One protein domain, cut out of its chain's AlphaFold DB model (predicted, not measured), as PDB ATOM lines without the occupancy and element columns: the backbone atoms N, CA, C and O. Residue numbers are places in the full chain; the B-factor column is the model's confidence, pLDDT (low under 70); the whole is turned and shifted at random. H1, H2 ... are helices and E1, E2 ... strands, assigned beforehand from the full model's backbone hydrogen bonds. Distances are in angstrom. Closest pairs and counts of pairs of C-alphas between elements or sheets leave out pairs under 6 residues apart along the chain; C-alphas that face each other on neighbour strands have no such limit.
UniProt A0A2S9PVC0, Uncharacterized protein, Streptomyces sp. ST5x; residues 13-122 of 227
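What this domain is: This is residues 13 to 122 of the 227 residues of an uncharacterized protein of Streptomyces sp. ST5x (UniProt A0A2S9PVC0). A rod-shaped domain with a helical hairpin, H1 and H2, at one end, a small two-stranded hairpin, E1 and E2, in the middle, and loops of the long stretch 13 to 53 at the other end. Residues 86 to 91, in the link between the helices, stick out. The printed part has 110 residues, with two named strands and then two named helices, in the order E1, E2, H1, H2; the sheet E1 - E2 is antiparallel. The class is mixed, helices and strands, with under half of the residues in named elements. The whole is loose, with a radius of gyration of the C-alphas of 17.4 A and spans of 58 by 28 by 22 A.

How they stand to each other: Residues 15 to 16 pair antiparallel with residues 65 to 66 of E2, residues 64 to 68. Residues 35 to 36 pair antiparallel with residues 42 to 43. E1, residues 54 to 58, and E2 form an antiparallel hairpin at 143 degrees, with N 55 and O 67 2.8 A apart and N 65 and O 57 3.0 A apart, within hydrogen-bond range. E1 and H1, residues 70 to 85, are near each other, with 5 pairs of C-alphas within 10 A. H1 and H2, residues 93 to 112, form a helical hairpin and touch at a shallow tilt of 29 degrees, opposite ways; their closest C-alphas, of Ala 80 and Ala 96, are 4.7 A apart. The closest C-alphas of E2 and H2, of Thr 68 and Glu 106, are 6.4 A apart. E1 and H2 are only just apart, at 8.4 A. In H1 and H2 every O i to N i+4 pair is within hydrogen-bond range.

Where its parts are: E1 begins with C-alpha 54 at (70.732, 97.814, 107.009) and is 13.5 A long; E2 is 14.2 A. H1 is 22.2 A long. H2 is 28.2 A long and ends with C-alpha 112 at (81.764, 92.355, 116.469).

The domain as a whole: The C-alphas of Gly 40 and Thr 88, the two farthest apart, are 58.3 A apart. The printed part has no cut and no long link between named elements. The mean pLDDT of the printed part is 91.1, and residues 90 to 92 are under 70.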
ATOM      1  N   LEU A  13      71.339  88.575 115.242       88.31
ATOM      2  CA  LEU A  13      71.305  89.925 114.677       88.31
ATOM      3  C   LEU A  13      72.203  90.093 113.440       88.31
ATOM      4  O   LEU A  13      72.322  91.202 112.920       88.31
ATOM      5  N   VAL A  14      72.866  89.022 112.998       91.56
ATOM      6  CA  VAL A  14      73.702  88.980 111.795       91.56
ATOM      7  C   VAL A  14      73.065  88.028 110.792       91.56
ATOM      8  O   VAL A  14      72.967  86.827 111.043       91.56
ATOM      9  N   THR A  15      72.695  88.548 109.624       93.25
ATOM     10  CA  THR A  15      72.093  87.739 108.562       93.25
ATOM     11  C   THR A  15      73.105  87.485 107.458       93.25
ATOM     12  O   THR A  15      73.560  88.414 106.791       93.25
ATOM     13  N   VAL A  16      73.466  86.220 107.244       93.81
ATOM     14  CA  VAL A  16      74.382  85.827 106.163       93.81
ATOM     15  C   VAL A  16      73.639  85.805 104.831       93.81
ATOM     16  O   VAL A  16      72.533  85.275 104.734       93.81
ATOM     17  N   ILE A  17      74.255  86.365 103.790       93.62
ATOM     18  CA  ILE A  17      73.649  86.446 102.461       93.62
ATOM     19  C   ILE A  17      73.766  85.094 101.757       93.62
ATOM     20  O   ILE A  17      74.861  84.611 101.450       93.62
ATOM     21  N   VAL A  18      72.607  84.500 101.481       92.94
ATOM     22  CA  VAL A  18      72.468  83.249 100.732       92.94
ATOM     23  C   VAL A  18      72.462  83.551  99.235       92.94
ATOM     24  O   VAL A  18      71.848  84.511  98.772       92.94
ATOM     25  N   CYS A  19      73.146  82.719  98.457       93.31
ATOM     26  CA  CYS A  19      73.184  82.836  97.009       93.31
ATOM     27  C   CYS A  19      71.811  82.538  96.390       93.31
ATOM     28  O   CYS A  19      71.307  81.423  96.516       93.31
ATOM     29  N   ALA A  20      71.246  83.509  95.669       91.06
ATOM     30  CA  ALA A  20      69.948  83.376  95.007       91.06
ATOM     31  C   ALA A  20      69.934  82.338  93.866       91.06
ATOM     32  O   ALA A  20      68.885  81.779  93.571       91.06
ATOM     33  N   GLU A  21      71.087  82.051  93.252       93.12
ATOM     34  CA  GLU A  21      71.181  81.098  92.135       93.12
ATOM     35  C   GLU A  21      71.080  79.638  92.603       93.12
ATOM     36  O   GLU A  21      70.401  78.826  91.981       93.12
ATOM     37  N   CYS A  22      71.748  79.282  93.709       93.50
ATOM     38  CA  CYS A  22      71.752  77.903  94.217       93.50
ATOM     39  C   CYS A  22      70.897  77.690  95.474       93.50
ATOM     40  O   CYS A  22      70.703  76.543  95.882       93.50
ATOM     41  N   CYS A  23      70.431  78.763  96.119       91.69
ATOM     42  CA  CYS A  23      69.592  78.769  97.328       91.69
ATOM     43  C   CYS A  23      70.118  77.929  98.508       91.69
ATOM     44  O   CYS A  23      69.359  77.596  99.415       91.69
ATOM     45  N   THR A  24      71.398  77.554  98.481       89.81
ATOM     46  CA  THR A  24      71.979  76.571  99.410       89.81
ATOM     47  C   THR A  24      73.241  77.108 100.071       89.81
ATOM     48  O   THR A  24      73.415  76.955 101.274       89.81
ATOM     49  N   ASN A  25      74.111  77.759  99.296       92.06
ATOM     50  CA  ASN A  25      75.402  78.238  99.777       92.06
ATOM     51  C   ASN A  25      75.395  79.744 100.052       92.06
ATOM     52  O   ASN A  25      74.590  80.495  99.497       92.06
ATOM     53  N   HIS A  26      76.354  80.181 100.863       93.62
ATOM     54  CA  HIS A  26      76.592  81.583 101.194       93.62
ATOM     55  C   HIS A  26      77.675  82.184 100.301       93.62
ATOM     56  O   HIS A  26      78.526  81.471  99.765       93.62
ATOM     57  N   PHE A  27      77.665  83.509 100.186       95.50
ATOM     58  CA  PHE A  27      78.783  84.234  99.595       95.50
ATOM     59  C   PHE A  27      79.927  84.389 100.605       95.50
ATOM     60  O   PHE A  27      79.705  84.796 101.746       95.50
ATOM     61  N   ALA A  28      81.154  84.106 100.173       94.75
ATOM     62  CA  ALA A  28      82.373  84.265 100.962       94.75
ATOM     63  C   ALA A  28      83.403  85.121 100.217       94.75
ATOM     64  O   ALA A  28      83.414  85.164  98.985       94.75
ATOM     65  N   VAL A  29      84.271  85.809 100.959       93.44
ATOM     66  CA  VAL A  29      85.359  86.599 100.371       93.44
ATOM     67  C   VAL A  29      86.379  85.684  99.682       93.44
ATOM     68  O   VAL A  29      86.904  84.744 100.276       93.44
ATOM     69  N   GLY A  30      86.646  85.951  98.407       90.69
ATOM     70  CA  GLY A  30      87.675  85.285  97.616       90.69
ATOM     71  C   GLY A  30      89.016  86.013  97.664       90.69
ATOM     72  O   GLY A  30      89.114  87.172  98.070       90.69
ATOM     73  N   ALA A  31      90.068  85.341  97.189       88.69
ATOM     74  CA  ALA A  31      91.424  85.899  97.119       88.69
ATOM     75  C   ALA A  31      91.545  87.113  96.174       88.69
ATOM     76  O   ALA A  31      92.475  87.906  96.295       88.69
ATOM     77  N   ASP A  32      90.606  87.268  95.242       89.62
ATOM     78  CA  ASP A  32      90.496  88.402  94.321       89.62
ATOM     79  C   ASP A  32      89.754  89.610  94.931       89.62
ATOM     80  O   ASP A  32      89.526  90.609  94.244       89.62
ATOM     81  N   GLY A  33      89.350  89.520  96.202       85.31
ATOM     82  CA  GLY A  33      88.602  90.559  96.906       85.31
ATOM     83  C   GLY A  33      87.127  90.654  96.507       85.31
ATOM     84  O   GLY A  33      86.463  91.618  96.887       85.31
ATOM     85  N   ARG A  34      86.601  89.690  95.740       91.25
ATOM     86  CA  ARG A  34      85.172  89.599  95.402       91.25
ATOM     87  C   ARG A  34      84.468  88.575  96.282       91.25
ATOM     88  O   ARG A  34      85.107  87.769  96.951       91.25
ATOM     89  N   PHE A  35      83.140  88.606  96.273       94.75
ATOM     90  CA  PHE A  35      82.325  87.650  97.007       94.75
ATOM     91  C   PHE A  35      81.845  86.543  96.076       94.75
ATOM     92  O   PHE A  35      81.136  86.807  95.102       94.75
ATOM     93  N   HIS A  36      82.222  85.308  96.391       96.06
ATOM     94  CA  HIS A  36      81.956  84.136  95.564       96.06
ATOM     95  C   HIS A  36      81.062  83.150  96.292       96.06
ATOM     96  O   HIS A  36      81.183  82.941  97.498       96.06
ATOM     97  N   CYS A  37      80.192  82.514  95.525       95.44
ATOM     98  CA  CYS A  37      79.457  81.335  95.934       95.44
ATOM     99  C   CYS A  37      80.124  80.084  95.329       95.44
ATOM    100  O   CYS A  37      80.531  80.128  94.165       95.44
ATOM    101  N   PRO A  38      80.169  78.938  96.035       94.44
ATOM    102  CA  PRO A  38      80.654  77.667  95.488       94.44
ATOM    103  C   PRO A  38      80.000  77.218  94.171       94.44
ATOM    104  O   PRO A  38      80.605  76.455  93.424       94.44
ATOM    105  N   CYS A  39      78.788  77.688  93.850       93.94
ATOM    106  CA  CYS A  39      78.139  77.397  92.566       93.94
ATOM    107  C   CYS A  39      78.694  78.213  91.380       93.94
ATOM    108  O   CYS A  39      78.201  78.063  90.266       93.94
ATOM    109  N   GLY A  40      79.684  79.082  91.608       94.19
ATOM    110  CA  GLY A  40      80.317  79.931  90.593       94.19
ATOM    111  C   GLY A  40      79.731  81.341  90.479       94.19
ATOM    112  O   GLY A  40      80.269  82.162  89.740       94.19
ATOM    113  N   SER A  41      78.655  81.649  91.207       94.62
ATOM    114  CA  SER A  41      78.060  82.988  91.210       94.62
ATOM    115  C   SER A  41      78.939  83.985  91.960       94.62
ATOM    116  O   SER A  41      79.497  83.671  93.012       94.62
ATOM    117  N   VAL A  42      78.997  85.213  91.448       94.88
ATOM    118  CA  VAL A  42      79.734  86.331  92.046       94.88
ATOM    119  C   VAL A  42      78.751  87.447  92.358       94.88
ATOM    120  O   VAL A  42      77.896  87.749  91.530       94.88
ATOM    121  N   ILE A  43      78.884  88.064  93.531       93.12
ATOM    122  CA  ILE A  43      78.095  89.234  93.925       93.12
ATOM    123  C   ILE A  43      79.013  90.431  94.172       93.12
ATOM    124  O   ILE A  43      80.125  90.303  94.695       93.12
ATOM    125  N   THR A  44      78.561  91.613  93.771       88.12
ATOM    126  CA  THR A  44      79.260  92.882  93.970       88.12
ATOM    127  C   THR A  44      78.477  93.785  94.921       88.12
ATOM    128  O   THR A  44      77.274  93.602  95.103       88.12
ATOM    129  N   PRO A  45      79.104  94.831  95.490       82.75
ATOM    130  CA  PRO A  45      78.383  95.794  96.318       82.75
ATOM    131  C   PRO A  45      77.203  96.487  95.620       82.75
ATOM    132  O   PRO A  45      76.338  97.019  96.303       82.75
ATOM    133  N   ARG A  46      77.160  96.511  94.277       85.06
ATOM    134  CA  ARG A  46      76.036  97.085  93.517       85.06
ATOM    135  C   ARG A  46      74.805  96.184  93.498       85.06
ATOM    136  O   ARG A  46      73.706  96.686  93.306       85.06
ATOM    137  N   ASP A  47      75.004  94.886  93.697       88.12
ATOM    138  CA  ASP A  47      73.935  93.886  93.713       88.12
ATOM    139  C   ASP A  47      73.279  93.790  95.104       88.12
ATOM    140  O   ASP A  47      72.229  93.175  95.267       88.12
ATOM    141  N   LEU A  48      73.894  94.414  96.118       89.25
ATOM    142  CA  LEU A  48      73.389  94.475  97.486       89.25
ATOM    143  C   LEU A  48      72.312  95.553  97.613       89.25
ATOM    144  O   LEU A  48      72.590  96.702  97.959       89.25
ATOM    145  N   VAL A  49      71.071  95.159  97.347       90.31
ATOM    146  CA  VAL A  49      69.882  95.966  97.635       90.31
ATOM    147  C   VAL A  49      69.418  95.632  99.050       90.31
ATOM    148  O   VAL A  49      68.717  94.647  99.259       90.31
ATOM    149  N   LEU A  50      69.876  96.426 100.016       91.19
ATOM    150  CA  LEU A  50      69.508  96.304 101.427       91.19
ATOM    151  C   LEU A  50      68.448  97.336 101.807       91.19
ATOM    152  O   LEU A  50      68.319  98.367 101.134       91.19
ATOM    153  N   ASP A  51      67.743  97.090 102.910       92.69
ATOM    154  CA  ASP A  51      66.865  98.107 103.478       92.69
ATOM    155  C   ASP A  51      67.678  99.345 103.914       92.69
ATOM    156  O   ASP A  51      68.863  99.233 104.249       92.69
ATOM    157  N   PRO A  52      67.075 100.551 103.946       90.50
ATOM    158  CA  PRO A  52      67.777 101.776 104.347       90.50
ATOM    159  C   PRO A  52      68.432 101.697 105.733       90.50
ATOM    160  O   PRO A  52      69.426 102.379 105.993       90.50
ATOM    161  N   ASP A  53      67.880 100.846 106.599       94.88
ATOM    162  CA  ASP A  53      68.314 100.650 107.978       94.88
ATOM    163  C   ASP A  53      69.337  99.516 108.138       94.88
ATOM    164  O   ASP A  53      69.720  99.172 109.258       94.88
ATOM    165  N   GLU A  54      69.808  98.941 107.033       95.31
ATOM    166  CA  GLU A  54      70.732  97.814 107.009       95.31
ATOM    167  C   GLU A  54      72.101  98.198 106.446       95.31
ATOM    168  O   GLU A  54      72.289  99.142 105.672       95.31
ATOM    169  N   ARG A  55      73.114  97.434 106.850       95.50
ATOM    170  CA  ARG A  55      74.482  97.600 106.378       95.50
ATOM    171  C   ARG A  55      75.129  96.247 106.151       95.50
ATOM    172  O   ARG A  55      75.138  95.406 107.046       95.50
ATOM    173  N   TRP A  56      75.727  96.063 104.976       94.88
ATOM    174  CA  TRP A  56      76.528  94.874 104.710       94.88
ATOM    175  C   TRP A  56      77.844  94.902 105.497       94.88
ATOM    176  O   TRP A  56      78.404  95.963 105.791       94.88
ATOM    177  N   CYS A  57      78.342  93.719 105.825       94.25
ATOM    178  CA  CYS A  57      79.596  93.490 106.523       94.25
ATOM    179  C   CYS A  57      80.189  92.132 106.119       94.25
ATOM    180  O   CYS A  57      79.576  91.363 105.375       94.25
ATOM    181  N   ILE A  58      81.399  91.852 106.602       93.31
ATOM    182  CA  ILE A  58      82.046  90.549 106.451       93.31
ATOM    183  C   ILE A  58      82.192  89.961 107.847       93.31
ATOM    184  O   ILE A  58      82.721  90.614 108.747       93.31
ATOM    185  N   THR A  59      81.711  88.739 108.037       92.50
ATOM    186  CA  THR A  59      81.830  88.052 109.323       92.50
ATOM    187  C   THR A  59      83.285  87.654 109.593       92.50
ATOM    188  O   THR A  59      84.077  87.544 108.654       92.50
ATOM    189  N   PRO A  60      83.671  87.353 110.848       88.62
ATOM    190  CA  PRO A  60      85.008  86.832 111.152       88.62
ATOM    191  C   PRO A  60      85.373  85.554 110.379       88.62
ATOM    192  O   PRO A  60      86.549  85.292 110.147       88.62
ATOM    193  N   ALA A  61      84.372  84.780 109.945       89.38
ATOM    194  CA  ALA A  61      84.543  83.595 109.107       89.38
ATOM    195  C   ALA A  61      84.690  83.913 107.601       89.38
ATOM    196  O   ALA A  61      84.761  82.997 106.787       89.38
ATOM    197  N   GLY A  62      84.710  85.191 107.209       91.50
ATOM    198  CA  GLY A  62      84.848  85.623 105.816       91.50
ATOM    199  C   GLY A  62      83.556  85.563 104.998       91.50
ATOM    200  O   GLY A  62      83.614  85.658 103.771       91.50
ATOM    201  N   LEU A  63      82.394  85.405 105.640       94.00
ATOM    202  CA  LEU A  63      81.102  85.346 104.954       94.00
ATOM    203  C   LEU A  63      80.525  86.747 104.750       94.00
ATOM    204  O   LEU A  63      80.648  87.606 105.624       94.00
ATOM    205  N   LEU A  64      79.859  86.965 103.619       94.75
ATOM    206  CA  LEU A  64      79.110  88.187 103.360       94.75
ATOM    207  C   LEU A  64      77.796  88.165 104.150       94.75
ATOM    208  O   LEU A  64      77.004  87.229 104.033       94.75
ATOM    209  N   ALA A  65      77.558  89.207 104.937       94.94
ATOM    210  CA  ALA A  65      76.388  89.332 105.794       94.94
ATOM    211  C   ALA A  65      75.861  90.770 105.807       94.94
ATOM    212  O   ALA A  65      76.496  91.684 105.280       94.94
ATOM    213  N   TYR A  66      74.719  90.984 106.448       95.38
ATOM    214  CA  TYR A  66      74.226  92.306 106.809       95.38
ATOM    215  C   TYR A  66      73.715  92.336 108.251       95.38
ATOM    216  O   TYR A  66      73.365  91.311 108.840       95.38
ATOM    217  N   VAL A  67      73.730  93.536 108.823       96.44
ATOM    218  CA  VAL A  67      73.277  93.861 110.181       96.44
ATOM    219  C   VAL A  67      72.491  95.169 110.147       96.44
ATOM    220  O   VAL A  67      72.568  95.916 109.170       96.44
ATOM    221  N   THR A  68      71.791  95.503 111.231       96.62
ATOM    222  CA  THR A  68      71.237  96.852 111.412       96.62
ATOM    223  C   THR A  68      72.352  97.898 111.369       96.62
ATOM    224  O   THR A  68      73.400  97.751 112.005       96.62
ATOM    225  N   ALA A  69      72.134  98.980 110.624       96.25
ATOM    226  CA  ALA A  69      73.075 100.080 110.525       96.25
ATOM    227  C   ALA A  69      73.340 100.686 111.924       96.25
ATOM    228  O   ALA A  69      72.387 101.034 112.629       96.25
ATOM    229  N   PRO A  70      74.612 100.893 112.333       96.44
ATOM    230  CA  PRO A  70      74.940 101.366 113.683       96.44
ATOM    231  C   PRO A  70      74.250 102.674 114.090       96.44
ATOM    232  O   PRO A  70      73.932 102.873 115.259       96.44
ATOM    233  N   VAL A  71      74.001 103.574 113.134       96.44
ATOM    234  CA  VAL A  71      73.287 104.836 113.383       96.44
ATOM    235  C   VAL A  71      71.819 104.611 113.759       96.44
ATOM    236  O   VAL A  71      71.318 105.276 114.663       96.44
ATOM    237  N   VAL A  72      71.153 103.641 113.132       96.94
ATOM    238  CA  VAL A  72      69.749 103.302 113.401       96.94
ATOM    239  C   VAL A  72      69.621 102.669 114.779       96.94
ATOM    240  O   VAL A  72      68.830 103.133 115.601       96.94
ATOM    241  N   ALA A  73      70.465 101.677 115.078       96.75
ATOM    242  CA  ALA A  73      70.501 101.052 116.396       96.75
ATOM    243  C   ALA A  73      70.834 102.076 117.500       96.75
ATOM    244  O   ALA A  73      70.218 102.070 118.566       96.75
ATOM    245  N   LEU A  74      71.742 103.028 117.244       96.81
ATOM    246  CA  LEU A  74      72.061 104.091 118.203       96.81
ATOM    247  C   LEU A  74      70.884 105.044 118.454       96.81
ATOM    248  O   LEU A  74      70.683 105.471 119.593       96.81
ATOM    249  N   ASN A  75      70.106 105.381 117.425       96.88
ATOM    250  CA  ASN A  75      68.914 106.215 117.584       96.88
ATOM    251  C   ASN A  75      67.853 105.497 118.425       96.88
ATOM    252  O   ASN A  75      67.413 106.047 119.435       96.88
ATOM    253  N   ARG A  76      67.559 104.230 118.111       96.75
ATOM    254  CA  ARG A  76      66.641 103.384 118.894       96.75
ATOM    255  C   ARG A  76      67.084 103.241 120.353       96.75
ATOM    256  O   ARG A  76      66.276 103.380 121.270       96.75
ATOM    257  N   TYR A  77      68.386 103.058 120.589       96.44
ATOM    258  CA  TYR A  77      68.974 103.057 121.932       96.44
ATOM    259  C   TYR A  77      68.679 104.359 122.693       96.44
ATOM    260  O   TYR A  77      68.300 104.318 123.866       96.44
ATOM    261  N   ARG A  78      68.851 105.521 122.049       95.75
ATOM    262  CA  ARG A  78      68.627 106.838 122.668       95.75
ATOM    263  C   ARG A  78      67.159 107.094 122.959       95.75
ATOM    264  O   ARG A  78      66.847 107.570 124.045       95.75
ATOM    265  N   GLU A  79      66.280 106.763 122.024       94.94
ATOM    266  CA  GLU A  79      64.833 106.910 122.182       94.94
ATOM    267  C   GLU A  79      64.321 106.053 123.340       94.94
ATOM    268  O   GLU A  79      63.680 106.564 124.258       94.94
ATOM    269  N   ALA A  80      64.698 104.771 123.369       94.25
ATOM    270  CA  ALA A  80      64.345 103.877 124.465       94.25
ATOM    271  C   ALA A  80      64.886 104.385 125.808       94.25
ATOM    272  O   ALA A  80      64.175 104.380 126.813       94.25
ATOM    273  N   ARG A  81      66.132 104.875 125.826       92.81
ATOM    274  CA  ARG A  81      66.743 105.445 127.028       92.81
ATOM    275  C   ARG A  81      66.010 106.693 127.519       92.81
ATOM    276  O   ARG A  81      65.804 106.806 128.720       92.81
ATOM    277  N   ALA A  82      65.614 107.592 126.620       92.12
ATOM    278  CA  ALA A  82      64.881 108.802 126.976       92.12
ATOM    279  C   ALA A  82      63.536 108.462 127.636       92.12
ATOM    280  O   ALA A  82      63.218 109.015 128.683       92.12
ATOM    281  N   VAL A  83      62.803 107.479 127.098       91.31
ATOM    282  CA  VAL A  83      61.556 106.982 127.709       91.31
ATOM    283  C   VAL A  83      61.808 106.385 129.097       91.31
ATOM    284  O   VAL A  83      61.043 106.630 130.020       91.31
ATOM    285  N   MET A  84      62.899 105.630 129.269       88.75
ATOM    286  CA  MET A  84      63.289 105.047 130.564       88.75
ATOM    287  C   MET A  84      63.745 106.075 131.610       88.75
ATOM    288  O   MET A  84      63.824 105.747 132.794       88.75
ATOM    289  N   GLU A  85      64.157 107.267 131.181       87.50
ATOM    290  CA  GLU A  85      64.612 108.354 132.053       87.50
ATOM    291  C   GLU A  85      63.487 109.358 132.356       87.50
ATOM    292  O   GLU A  85      63.653 110.194 133.246       87.50
ATOM    293  N   ASP A  86      62.341 109.254 131.675       86.81
ATOM    294  CA  ASP A  86      61.181 110.115 131.886       86.81
ATOM    295  C   ASP A  86      60.327 109.624 133.074       86.81
ATOM    296  O   ASP A  86      59.648 108.595 132.981       86.81
ATOM    297  N   PRO A  87      60.296 110.364 134.200       76.62
ATOM    298  CA  PRO A  87      59.523 109.970 135.375       76.62
ATOM    299  C   PRO A  87      58.005 110.010 135.143       76.62
ATOM    300  O   PRO A  87      57.257 109.445 135.939       76.62
ATOM    301  N   THR A  88      57.527 110.671 134.083       81.31
ATOM    302  CA  THR A  88      56.095 110.744 133.751       81.31
ATOM    303  C   THR A  88      55.577 109.486 133.053       81.31
ATOM    304  O   THR A  88      54.366 109.275 133.002       81.31
ATOM    305  N   LEU A  89      56.477 108.622 132.571       76.31
ATOM    306  CA  LEU A  89      56.159 107.402 131.820       76.31
ATOM    307  C   LEU A  89      56.374 106.111 132.635       76.31
ATOM    308  O   LEU A  89      56.346 105.004 132.086       76.31
ATOM    309  N   TRP A  90      56.555 106.237 133.954       64.75
ATOM    310  CA  TRP A  90      56.737 105.106 134.866       64.75
ATOM    311  C   TRP A  90      55.582 104.099 134.795       64.75
ATOM    312  O   TRP A  90      54.413 104.442 134.963       64.75
ATOM    313  N   GLY A  91      55.924 102.827 134.548       63.47
ATOM    314  CA  GLY A  91      54.967 101.725 134.385       63.47
ATOM    315  C   GLY A  91      54.701 101.288 132.937       63.47
ATOM    316  O   GLY A  91      54.228 100.168 132.729       63.47
ATOM    317  N   TRP A  92      55.058 102.095 131.928       60.88
ATOM    318  CA  TRP A  92      54.988 101.722 130.498       60.88
ATOM    319  C   TRP A  92      56.355 101.356 129.899       60.88
ATOM    320  O   TRP A  92      56.489 101.067 128.710       60.88
ATOM    321  N   GLU A  93      57.381 101.277 130.741       77.88
ATOM    322  CA  GLU A  93      58.778 101.141 130.329       77.88
ATOM    323  C   GLU A  93      59.134  99.746 129.810       77.88
ATOM    324  O   GLU A  93      60.222  99.559 129.283       77.88
ATOM    325  N   LYS A  94      58.257  98.738 129.921       83.12
ATOM    326  CA  LYS A  94      58.588  97.363 129.493       83.12
ATOM    327  C   LYS A  94      58.981  97.290 128.016       83.12
ATOM    328  O   LYS A  94      59.942  96.596 127.683       83.12
ATOM    329  N   ALA A  95      58.268  98.019 127.156       88.31
ATOM    330  CA  ALA A  95      58.609  98.119 125.741       88.31
ATOM    331  C   ALA A  95      59.959  98.828 125.554       88.31
ATOM    332  O   ALA A  95      60.831  98.303 124.868       88.31
ATOM    333  N   ALA A  96      60.183  99.942 126.260       91.69
ATOM    334  CA  ALA A  96      61.454 100.662 126.234       91.69
ATOM    335  C   ALA A  96      62.627  99.808 126.758       91.69
ATOM    336  O   ALA A  96      63.702  99.815 126.177       91.69
ATOM    337  N   HIS A  97      62.430  98.985 127.791       91.44
ATOM    338  CA  HIS A  97      63.433  98.056 128.319       91.44
ATOM    339  C   HIS A  97      63.805  96.954 127.325       91.44
ATOM    340  O   HIS A  97      64.955  96.504 127.297       91.44
ATOM    341  N   ALA A  98      62.829  96.451 126.568       91.31
ATOM    342  CA  ALA A  98      63.078  95.479 125.510       91.31
ATOM    343  C   ALA A  98      63.840  96.134 124.352       91.31
ATOM    344  O   ALA A  98      64.866  95.610 123.925       91.31
ATOM    345  N   GLU A  99      63.388  97.312 123.927       94.50
ATOM    346  CA  GLU A  99      63.977  98.084 122.837       94.50
ATOM    347  C   GLU A  99      65.416  98.521 123.148       94.50
ATOM    348  O   GLU A  99      66.325  98.296 122.358       94.50
ATOM    349  N   TYR A 100      65.661  99.008 124.364       94.44
ATOM    350  CA  TYR A 100      66.989  99.365 124.859       94.44
ATOM    351  C   TYR A 100      67.977  98.194 124.785       94.44
ATOM    352  O   TYR A 100      69.110  98.354 124.332       94.44
ATOM    353  N   ARG A 101      67.552  96.996 125.213       92.75
ATOM    354  CA  ARG A 101      68.394  95.789 125.162       92.75
ATOM    355  C   ARG A 101      68.627  95.319 123.732       92.75
ATOM    356  O   ARG A 101      69.745  94.931 123.410       92.75
ATOM    357  N   ARG A 102      67.596  95.369 122.886       93.94
ATOM    358  CA  ARG A 102      67.702  95.004 121.474       93.94
ATOM    359  C   ARG A 102      68.680  95.920 120.738       93.94
ATOM    360  O   ARG A 102      69.610  95.421 120.117       93.94
ATOM    361  N   ALA A 103      68.529  97.233 120.884       95.50
ATOM    362  CA  ALA A 103      69.409  98.217 120.264       95.50
ATOM    363  C   ALA A 103      70.873  98.074 120.727       95.50
ATOM    364  O   ALA A 103      71.792  98.174 119.918       95.50
ATOM    365  N   LEU A 104      71.109  97.780 122.014       93.94
ATOM    366  CA  LEU A 104      72.456  97.466 122.509       93.94
ATOM    367  C   LEU A 104      73.040  96.215 121.849       93.94
ATOM    368  O   LEU A 104      74.194  96.240 121.431       93.94
ATOM    369  N   ALA A 105      72.249  95.149 121.722       90.94
ATOM    370  CA  ALA A 105      72.696  93.922 121.076       90.94
ATOM    371  C   ALA A 105      73.000  94.133 119.578       90.94
ATOM    372  O   ALA A 105      73.966  93.569 119.068       90.94
ATOM    373  N   GLU A 106      72.232  94.982 118.882       94.06
ATOM    374  CA  GLU A 106      72.482  95.366 117.482       94.06
ATOM    375  C   GLU A 106      73.803  96.151 117.347       94.06
ATOM    376  O   GLU A 106      74.607  95.876 116.453       94.06
ATOM    377  N   LEU A 107      74.085  97.075 118.274       93.81
ATOM    378  CA  LEU A 107      75.357  97.814 118.319       93.81
ATOM    379  C   LEU A 107      76.550  96.897 118.633       93.81
ATOM    380  O   LEU A 107      77.608  97.030 118.014       93.81
ATOM    381  N   ASP A 108      76.383  95.951 119.557       89.44
ATOM    382  CA  ASP A 108      77.411  94.961 119.882       89.44
ATOM    383  C   ASP A 108      77.683  94.022 118.697       89.44
ATOM    384  O   ASP A 108      78.848  93.750 118.390       89.44
ATOM    385  N   ALA A 109      76.640  93.591 117.978       90.06
ATOM    386  CA  ALA A 109      76.770  92.793 116.762       90.06
ATOM    387  C   ALA A 109      77.530  93.558 115.668       90.06
ATOM    388  O   ALA A 109      78.495  93.035 115.110       90.06
ATOM    389  N   ALA A 110      77.172  94.819 115.414       92.56
ATOM    390  CA  ALA A 110      77.884  95.652 114.450       92.56
ATOM    391  C   ALA A 110      79.369  95.817 114.814       92.56
ATOM    392  O   ALA A 110      80.240  95.671 113.952       92.56
ATOM    393  N   ARG A 111      79.677  96.042 116.100       89.25
ATOM    394  CA  ARG A 111      81.065  96.129 116.579       89.25
ATOM    395  C   ARG A 111      81.816  94.813 116.392       89.25
ATOM    396  O   ARG A 111      82.981  94.834 116.001       89.25
ATOM    397  N   ALA A 112      81.174  93.677 116.665       87.19
ATOM    398  CA  ALA A 112      81.764  92.355 116.469       87.19
ATOM    399  C   ALA A 112      82.096  92.078 114.991       87.19
ATOM    400  O   ALA A 112      83.084  91.407 114.710       87.19
ATOM    401  N   MET A 113      81.321  92.643 114.058       90.75
ATOM    402  CA  MET A 113      81.587  92.589 112.612       90.75
ATOM    403  C   MET A 113      82.600  93.647 112.132       90.75
ATOM    404  O   MET A 113      82.798  93.821 110.932       90.75
ATOM    405  N   GLY A 114      83.234  94.387 113.048       90.19
ATOM    406  CA  GLY A 114      84.231  95.408 112.719       90.19
ATOM    407  C   GLY A 114      83.652  96.691 112.116       90.19
ATOM    408  O   GLY A 114      84.408  97.504 111.585       90.19
ATOM    409  N   LEU A 115      82.333  96.900 112.192       92.44
ATOM    410  CA  LEU A 115      81.730  98.150 111.743       92.44
ATOM    411  C   LEU A 115      82.026  99.274 112.748       92.44
ATOM    412  O   LEU A 115      81.906  99.068 113.961       92.44
ATOM    413  N   PRO A 116      82.382 100.481 112.271       91.81
ATOM    414  CA  PRO A 116      82.582 101.619 113.151       91.81
ATOM    415  C   PRO A 116      81.248 102.037 113.774       91.81
ATOM    416  O   PRO A 116      80.249 102.236 113.079       91.81
ATOM    417  N   LEU A 117      81.240 102.196 115.097       92.00
ATOM    418  CA  LEU A 117      80.127 102.839 115.788       92.00
ATOM    419  C   LEU A 117      80.176 104.360 115.545       92.00
ATOM    420  O   LEU A 117      81.268 104.902 115.352       92.00
ATOM    421  N   PRO A 118      79.031 105.067 115.573       94.00
ATOM    422  CA  PRO A 118      79.017 106.524 115.449       94.00
ATOM    423  C   PRO A 118      79.874 107.197 116.535       94.00
ATOM    424  O   PRO A 118      79.892 106.736 117.674       94.00
ATOM    425  N   GLU A 119      80.547 108.309 116.215       89.44
ATOM    426  CA  GLU A 119      81.513 108.983 117.115       89.44
ATOM    427  C   GLU A 119      80.933 109.373 118.484       89.44
ATOM    428  O   GLU A 119      81.646 109.452 119.481       89.44
ATOM    429  N   ASN A 120      79.623 109.602 118.544       90.44
ATOM    430  CA  ASN A 120      78.888 109.981 119.746       90.44
ATOM    431  C   ASN A 120      78.176 108.794 120.430       90.44
ATOM    432  O   ASN A 120      77.250 108.999 121.225       90.44
ATOM    433  N   ALA A 121      78.557 107.557 120.104       91.06
ATOM    434  CA  ALA A 121      78.099 106.372 120.815       91.06
ATOM    435  C   ALA A 121      78.706 106.330 122.236       91.06
ATOM    436  O   ALA A 121      79.900 106.597 122.401       91.06
ATOM    437  N   PRO A 122      77.919 105.994 123.277       89.81
ATOM    438  CA  PRO A 122      78.440 105.815 124.628       89.81
ATOM    439  C   PRO A 122      79.613 104.829 124.680       89.81
ATOM    440  O   PRO A 122      79.530 103.711 124.169       89.81
TER     441      PRO A 122